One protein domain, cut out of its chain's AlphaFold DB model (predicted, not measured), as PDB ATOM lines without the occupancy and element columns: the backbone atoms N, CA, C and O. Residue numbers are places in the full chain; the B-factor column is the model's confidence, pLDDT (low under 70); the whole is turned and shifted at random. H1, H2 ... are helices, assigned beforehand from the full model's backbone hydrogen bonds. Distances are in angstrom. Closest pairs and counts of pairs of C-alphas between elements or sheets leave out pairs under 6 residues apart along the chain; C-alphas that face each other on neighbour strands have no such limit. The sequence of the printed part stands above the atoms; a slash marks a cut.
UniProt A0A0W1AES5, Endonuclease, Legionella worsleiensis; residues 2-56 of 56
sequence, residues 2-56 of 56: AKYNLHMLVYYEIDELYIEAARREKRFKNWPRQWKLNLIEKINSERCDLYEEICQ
ATOM      1  N   ALA A   2      18.168 -54.041  20.802       53.91
ATOM      2  CA  ALA A   2      18.808 -53.642  22.054       53.91
ATOM      3  C   ALA A   2      17.719 -53.595  23.135       53.91
ATOM      4  O   ALA A   2      16.836 -52.744  23.090       53.91
ATOM      5  N   LYS A   3      17.704 -54.596  24.020       57.50
ATOM      6  CA  LYS A   3      16.611 -54.834  24.984       57.50
ATOM      7  C   LYS A   3      16.587 -53.808  26.125       57.50
ATOM      8  O   LYS A   3      15.570 -53.644  26.781       57.50
ATOM      9  N   TYR A   4      17.689 -53.087  26.289       60.53
ATOM     10  CA  TYR A   4      17.835 -51.922  27.145       60.53
ATOM     11  C   TYR A   4      18.669 -50.928  26.349       60.53
ATOM     12  O   TYR A   4      19.624 -51.327  25.680       60.53
ATOM     13  N   ASN A   5      18.298 -49.654  26.373       59.47
ATOM     14  CA  ASN A   5      19.033 -48.578  25.715       59.47
ATOM     15  C   ASN A   5      20.320 -48.280  26.517       59.47
ATOM     16  O   ASN A   5      20.495 -47.186  27.045       59.47
ATOM     17  N   LEU A   6      21.151 -49.309  26.710       68.81
ATOM     18  CA  LEU A   6      22.349 -49.300  27.538       68.81
ATOM     19  C   LEU A   6      23.370 -48.365  26.904       68.81
ATOM     20  O   LEU A   6      23.775 -48.535  25.753       68.81
ATOM     21  N   HIS A   7      23.756 -47.355  27.673       73.88
ATOM     22  CA  HIS A   7      24.850 -46.470  27.330       73.88
ATOM     23  C   HIS A   7      26.146 -47.125  27.809       73.88
ATOM     24  O   HIS A   7      26.364 -47.221  29.009       73.88
ATOM     25  N   MET A   8      26.976 -47.583  26.871       83.69
ATOM     26  CA  MET A   8      28.322 -48.081  27.170       83.69
ATOM     27  C   MET A   8      29.279 -46.910  27.393       83.69
ATOM     28  O   MET A   8      29.307 -45.968  26.584       83.69
ATOM     29  N   LEU A   9      30.096 -46.980  28.441       87.56
ATOM     30  CA  LEU A   9      31.135 -45.990  28.695       87.56
ATOM     31  C   LEU A   9      32.399 -46.386  27.931       87.56
ATOM     32  O   LEU A   9      33.217 -47.151  28.414       87.56
ATOM     33  N   VAL A  10      32.586 -45.851  26.726       88.75
ATOM     34  CA  VAL A  10      33.750 -46.202  25.882       88.75
ATOM     35  C   VAL A  10      34.935 -45.243  26.028       88.75
ATOM     36  O   VAL A  10      36.002 -45.511  25.477       88.75
ATOM     37  N   TYR A  11      34.749 -44.111  26.716       88.81
ATOM     38  CA  TYR A  11      35.786 -43.101  26.922       88.81
ATOM     39  C   TYR A  11      35.502 -42.206  28.131       88.81
ATOM     40  O   TYR A  11      34.381 -41.713  28.274       88.81
ATOM     41  N   TYR A  12      36.528 -41.938  28.939       88.44
ATOM     42  CA  TYR A  12      36.517 -40.929  29.997       88.44
ATOM     43  C   TYR A  12      37.898 -40.262  30.115       88.44
ATOM     44  O   TYR A  12      38.907 -40.813  29.677       88.44
ATOM     45  N   GLU A  13      37.934 -39.060  30.688       87.31
ATOM     46  CA  GLU A  13      39.159 -38.344  31.063       87.31
ATOM     47  C   GLU A  13      39.030 -37.951  32.543       87.31
ATOM     48  O   GLU A  13      37.933 -37.605  32.990       87.31
ATOM     49  N   ILE A  14      40.129 -38.014  33.299       86.88
ATOM     50  CA  ILE A  14      40.194 -37.525  34.681       86.88
ATOM     51  C   ILE A  14      41.054 -36.266  34.674       86.88
ATOM     52  O   ILE A  14      42.215 -36.315  34.277       86.88
ATOM     53  N   ASP A  15      40.483 -35.160  35.140       89.06
ATOM     54  CA  ASP A  15      41.190 -33.900  35.344       89.06
ATOM     55  C   ASP A  15      41.247 -33.583  36.846       89.06
ATOM     56  O   ASP A  15      40.263 -33.763  37.564       89.06
ATOM     57  N   GLU A  16      42.379 -33.063  37.325       89.94
ATOM     58  CA  GLU A  16      42.571 -32.712  38.745       89.94
ATOM     59  C   GLU A  16      41.713 -31.516  39.188       89.94
ATOM     60  O   GLU A  16      41.356 -31.378  40.358       89.94
ATOM     61  N   LEU A  17      41.381 -30.627  38.248       94.06
ATOM     62  CA  LEU A  17      40.650 -29.394  38.504       94.06
ATOM     63  C   LEU A  17      39.334 -29.383  37.733       94.06
ATOM     64  O   LEU A  17      39.312 -29.509  36.509       94.06
ATOM     65  N   TYR A  18      38.235 -29.074  38.427       90.38
ATOM     66  CA  TYR A  18      36.906 -28.957  37.808       90.38
ATOM     67  C   TYR A  18      36.889 -27.985  36.608       90.38
ATOM     68  O   TYR A  18      36.163 -28.191  35.636       90.38
ATOM     69  N   ILE A  19      37.697 -26.918  36.657       94.06
ATOM     70  CA  ILE A  19      37.766 -25.903  35.596       94.06
ATOM     71  C   ILE A  19      38.337 -26.499  34.302       94.06
ATOM     72  O   ILE A  19      37.860 -26.164  33.213       94.06
ATOM     73  N   GLU A  20      39.341 -27.368  34.410       93.19
ATOM     74  CA  GLU A  20      39.965 -28.054  33.274       93.19
ATOM     75  C   GLU A  20      38.948 -28.999  32.619       93.19
ATOM     76  O   GLU A  20      38.689 -28.864  31.417       93.19
ATOM     77  N   ALA A  21      38.251 -29.804  33.432       91.62
ATOM     78  CA  ALA A  21      37.163 -30.678  32.988       91.62
ATOM     79  C   ALA A  21      36.053 -29.894  32.272       91.62
ATOM     80  O   ALA A  21      35.662 -30.223  31.151       91.62
ATOM     81  N   ALA A  22      35.597 -28.780  32.852       91.50
ATOM     82  CA  ALA A  22      34.554 -27.946  32.255       91.50
ATOM     83  C   ALA A  22      34.990 -27.326  30.914       91.50
ATOM     84  O   ALA A  22      34.196 -27.213  29.972       91.50
ATOM     85  N   ARG A  23      36.259 -26.915  30.791       92.94
ATOM     86  CA  ARG A  23      36.823 -26.422  29.522       92.94
ATOM     87  C   ARG A  23      36.913 -27.542  28.492       92.94
ATOM     88  O   ARG A  23      36.574 -27.314  27.328       92.94
ATOM     89  N   ARG A  24      37.358 -28.732  28.896       90.50
ATOM     90  CA  ARG A  24      37.462 -29.917  28.038       90.50
ATOM     91  C   ARG A  24      36.093 -30.328  27.515       90.50
ATOM     92  O   ARG A  24      35.930 -30.418  26.300       90.50
ATOM     93  N   GLU A  25      35.099 -30.434  28.390       90.88
ATOM     94  CA  GLU A  25      33.714 -30.758  28.043       90.88
ATOM     95  C   GLU A  25      33.135 -29.750  27.038       90.88
ATOM     96  O   GLU A  25      32.576 -30.137  26.008       90.88
ATOM     97  N   LYS A  26      33.330 -28.442  27.272       91.06
ATOM     98  CA  LYS A  26      32.896 -27.389  26.337       91.06
ATOM     99  C   LYS A  26      33.534 -27.534  24.955       91.06
ATOM    100  O   LYS A  26      32.840 -27.371  23.953       91.06
ATOM    101  N   ARG A  27      34.830 -27.859  24.876       89.94
ATOM    102  CA  ARG A  27      35.498 -28.140  23.591       89.94
ATOM    103  C   ARG A  27      34.895 -29.374  22.924       89.94
ATOM    104  O   ARG A  27      34.559 -29.324  21.745       89.94
ATOM    105  N   PHE A  28      34.689 -30.437  23.694       88.19
ATOM    106  CA  PHE A  28      34.164 -31.711  23.213       88.19
ATOM    107  C   PHE A  28      32.738 -31.606  22.658       88.19
ATOM    108  O   PHE A  28      32.387 -32.299  21.700       88.19
ATOM    109  N   LYS A  29      31.901 -30.719  23.208       86.81
ATOM    110  CA  LYS A  29      30.553 -30.447  22.674       86.81
ATOM    111  C   LYS A  29      30.589 -29.906  21.243       86.81
ATOM    112  O   LYS A  29      29.745 -30.299  20.445       86.81
ATOM    113  N   ASN A  30      31.601 -29.108  20.904       90.50
ATOM    114  CA  ASN A  30      31.778 -28.531  19.568       90.50
ATOM    115  C   ASN A  30      32.590 -29.419  18.610       90.50
ATOM    116  O   ASN A  30      32.800 -29.049  17.457       90.50
ATOM    117  N   TRP A  31      33.083 -30.573  19.064       91.69
ATOM    118  CA  TRP A  31      33.906 -31.436  18.222       91.69
ATOM    119  C   TRP A  31      33.091 -32.202  17.177       91.69
ATOM    120  O   TRP A  31      32.031 -32.754  17.507       91.69
ATOM    121  N   PRO A  32      33.623 -32.341  15.946       92.19
ATOM    122  CA  PRO A  32      33.048 -33.226  14.946       92.19
ATOM    123  C   PRO A  32      32.967 -34.656  15.477       92.19
ATOM    124  O   PRO A  32      33.882 -35.137  16.150       92.19
ATOM    125  N   ARG A  33      31.903 -35.380  15.119       89.50
ATOM    126  CA  ARG A  33      31.720 -36.785  15.522       89.50
ATOM    127  C   ARG A  33      32.940 -37.650  15.183       89.50
ATOM    128  O   ARG A  33      33.339 -38.467  16.003       89.50
ATOM    129  N   GLN A  34      33.560 -37.417  14.025       91.50
ATOM    130  CA  GLN A  34      34.743 -38.157  13.582       91.50
ATOM    131  C   GLN A  34      35.924 -38.032  14.552       91.50
ATOM    132  O   GLN A  34      36.613 -39.009  14.812       91.50
ATOM    133  N   TRP A  35      36.134 -36.852  15.136       90.94
ATOM    134  CA  TRP A  35      37.210 -36.648  16.106       90.94
ATOM    135  C   TRP A  35      36.991 -37.459  17.378       90.94
ATOM    136  O   TRP A  35      37.933 -38.050  17.894       90.94
ATOM    137  N   LYS A  36      35.740 -37.537  17.847       88.31
ATOM    138  CA  LYS A  36      35.376 -38.364  19.003       88.31
ATOM    139  C   LYS A  36      35.625 -39.841  18.713       88.31
ATOM    140  O   LYS A  36      36.202 -40.521  19.546       88.31
ATOM    141  N   LEU A  37      35.241 -40.309  17.523       89.88
ATOM    142  CA  LEU A  37      35.477 -41.692  17.101       89.88
ATOM    143  C   LEU A  37      36.969 -42.013  17.027       89.88
ATOM    144  O   LEU A  37      37.386 -42.987  17.634       89.88
ATOM    145  N   ASN A  38      37.769 -41.157  16.389       91.00
ATOM    146  CA  ASN A  38      39.215 -41.350  16.298       91.00
ATOM    147  C   ASN A  38      39.882 -41.343  17.685       91.00
ATOM    148  O   ASN A  38      40.858 -42.054  17.903       91.00
ATOM    149  N   LEU A  39      39.391 -40.518  18.617       90.31
ATOM    150  CA  LEU A  39      39.904 -40.483  19.986       90.31
ATOM    151  C   LEU A  39      39.556 -41.766  20.745       90.31
ATOM    152  O   LEU A  39      40.441 -42.361  21.351       90.31
ATOM    153  N   ILE A  40      38.298 -42.207  20.657       89.19
ATOM    154  CA  ILE A  40      37.851 -43.482  21.227       89.19
ATOM    155  C   ILE A  40      38.669 -44.627  20.627       89.19
ATOM    156  O   ILE A  40      39.181 -45.440  21.371       89.19
ATOM    157  N   GLU A  41      38.881 -44.665  19.310       89.75
ATOM    158  CA  GLU A  41      39.664 -45.723  18.655       89.75
ATOM    159  C   GLU A  41      41.133 -45.737  19.075       89.75
ATOM    160  O   GLU A  41      41.727 -46.807  19.135       89.75
ATOM    161  N   LYS A  42      41.723 -44.582  19.391       88.81
ATOM    162  CA  LYS A  42      43.098 -44.510  19.906       88.81
ATOM    163  C   LYS A  42      43.242 -45.033  21.332       88.81
ATOM    164  O   LYS A  42      44.330 -45.465  21.691       88.81
ATOM    165  N   ILE A  43      42.195 -44.921  22.143       86.88
ATOM    166  CA  ILE A  43      42.255 -45.176  23.591       86.88
ATOM    167  C   ILE A  43      41.612 -46.518  23.945       86.88
ATOM    168  O   ILE A  43      42.094 -47.229  24.813       86.88
ATOM    169  N   ASN A  44      40.554 -46.878  23.233       87.81
ATOM    170  CA  ASN A  44      39.770 -48.088  23.392       87.81
ATOM    171  C   ASN A  44      39.379 -48.607  21.997       87.81
ATOM    172  O   ASN A  44      38.231 -48.496  21.555       87.81
ATOM    173  N   SER A  45      40.368 -49.133  21.268       85.62
ATOM    174  CA  SER A  45      40.171 -49.682  19.918       85.62
ATOM    175  C   SER A  45      39.176 -50.847  19.905       85.62
ATOM    176  O   SER A  45      38.434 -51.012  18.937       85.62
ATOM    177  N   GLU A  46      39.129 -51.618  20.993       83.19
ATOM    178  CA  GLU A  46      38.238 -52.768  21.171       83.19
ATOM    179  C   GLU A  46      36.803 -52.364  21.553       83.19
ATOM    180  O   GLU A  46      35.888 -53.180  21.469       83.19
ATOM    181  N   ARG A  47      36.575 -51.083  21.885       81.38
ATOM    182  CA  ARG A  47      35.283 -50.524  22.325       81.38
ATOM    183  C   ARG A  47      34.671 -51.286  23.510       81.38
ATOM    184  O   ARG A  47      33.453 -51.459  23.566       81.38
ATOM    185  N   CYS A  48      35.509 -51.701  24.455       84.25
ATOM    186  CA  CYS A  48      35.087 -52.331  25.706       84.25
ATOM    187  C   CYS A  48      34.351 -51.331  26.614       84.25
ATOM    188  O   CYS A  48      34.561 -50.120  26.503       84.25
ATOM    189  N   ASP A  49      33.474 -51.823  27.493       86.06
ATOM    190  CA  ASP A  49      32.788 -50.972  28.468       86.06
ATOM    191  C   ASP A  49      33.717 -50.674  29.650       86.06
ATOM    192  O   ASP A  49      34.002 -51.537  30.474       86.06
ATOM    193  N   LEU A  50      34.189 -49.432  29.728       85.50
ATOM    194  CA  LEU A  50      35.078 -48.962  30.789       85.50
ATOM    195  C   LEU A  50      34.331 -48.782  32.117       85.50
ATOM    196  O   LEU A  50      34.955 -48.564  33.151       85.50
ATOM    197  N   TYR A  51      32.994 -48.835  32.116       83.69
ATOM    198  CA  TYR A  51      32.216 -48.726  33.349       83.69
ATOM    199  C   TYR A  51      32.541 -49.864  34.323       83.69
ATOM    200  O   TYR A  51      32.637 -49.627  35.528       83.69
ATOM    201  N   GLU A  52      32.750 -51.077  33.803       78.19
ATOM    202  CA  GLU A  52      33.121 -52.238  34.614       78.19
ATOM    203  C   GLU A  52      34.482 -52.046  35.293       78.19
ATOM    204  O   GLU A  52      34.636 -52.430  36.447       78.19
ATOM    205  N   GLU A  53      35.435 -51.386  34.628       79.25
ATOM    206  CA  GLU A  53      36.758 -51.095  35.196       79.25
ATOM    207  C   GLU A  53      36.712 -50.038  36.308       79.25
ATOM    208  O   GLU A  53      37.516 -50.081  37.233       79.25
ATOM    209  N   ILE A  54      35.777 -49.085  36.238       80.88
ATOM    210  CA  ILE A  54      35.647 -48.009  37.235       80.88
ATOM    211  C   ILE A  54      34.862 -48.470  38.471       80.88
ATOM    212  O   ILE A  54      35.076 -47.949  39.562       80.88
ATOM    213  N   CYS A  55      33.914 -49.396  38.306       75.38
ATOM    214  CA  CYS A  55      33.031 -49.847  39.386       75.38
ATOM    215  C   CYS A  55      33.582 -51.007  40.233       75.38
ATOM    216  O   CYS A  55      32.856 -51.481  41.112       75.38
ATOM    217  N   GLN A  56      34.808 -51.472  39.975       56.53
ATOM    218  CA  GLN A  56      35.513 -52.408  40.862       56.53
ATOM    219  C   GLN A  56      36.065 -51.712  42.108       56.53
ATOM    220  O   GLN A  56      36.026 -52.363  43.178       56.53
TER     221      GLN A  56
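Overview. This is residues 2 to 56 of the 56 residues of the protein "Endonuclease" of Legionella worsleiensis (UniProt A0A0W1AES5). A long stretch with no named helix, residues 2 to 17, runs through the middle of a loose, open frame of three helices, with H1 at its far end. H1 and H2 meet near their ends in a corner whose tip, residues 29 to 35, sticks out, and H2 then leads back toward the long stretch, with the single short turn of H3 lying away from both H1 and H2. The printed part has 55 residues, with three named helices in the order H1, H2, H3 and no named strand; the class is all helix, though under half of the residues, 27 of 55, are in named elements. The whole is loose, with a radius of gyration of the C-alphas of 12.9 A, and spans 35 by 29 by 22 A.

Along the chain. Begin at C-alpha 2, at (18.808, -53.642, 22.054), and read on through residues 2 to 17, which hold no named element. Find C-alpha 18 at (36.906, -28.957, 37.808); here H1 begins, and it runs through residues 18 to 29, 16.5 A from first to last C-alpha. H2 takes residues 33 to 43, from Arg 33 to Ile 43, and measures 15.7 A. Last comes H3, residues 51 to 54, only 5.2 A long, ending with C-alpha 54 at (35.647, -48.009, 37.235).

Arrangement. Look first at Phe 28 and Lys 36, the closest C-alphas of H1 and H2, which are 8.0 A apart. The two helices are close but not clearly touching, with 1 pair of C-alphas within 8 A. They stand at a steep tilt of 55 degrees and run opposite ways, with 16.7 A from centre to centre. H3 is apart from H1, and it is apart from H2 too. In the backbones of H1 and H2 you will find every pair of O i and N i+4 within hydrogen-bond range. H3, with four residues, is too short for such a pair, and its 1 pair of O i and N i+3 is within range.

Size, cuts and confidence. The two C-alphas farthest apart are those of Lys 3 and Leu 17, 37.5 A, while the first and last printed C-alphas, Ala 2 and Gln 56, are 25.2 A apart. Residues 29 to 35, of which 33 to 35 belong to H2, stand free. The link from H1 to H2, 3 residues, is tight, and the link from H2 to H3, 7 residues, is short. The printed part has no cut and ends at residue 56, the chain's last. In the B-factor column the mean pLDDT of the printed part is 84.7; look for values under 70 at residues 2 to 6 and residue 56, where this model's confidence is low.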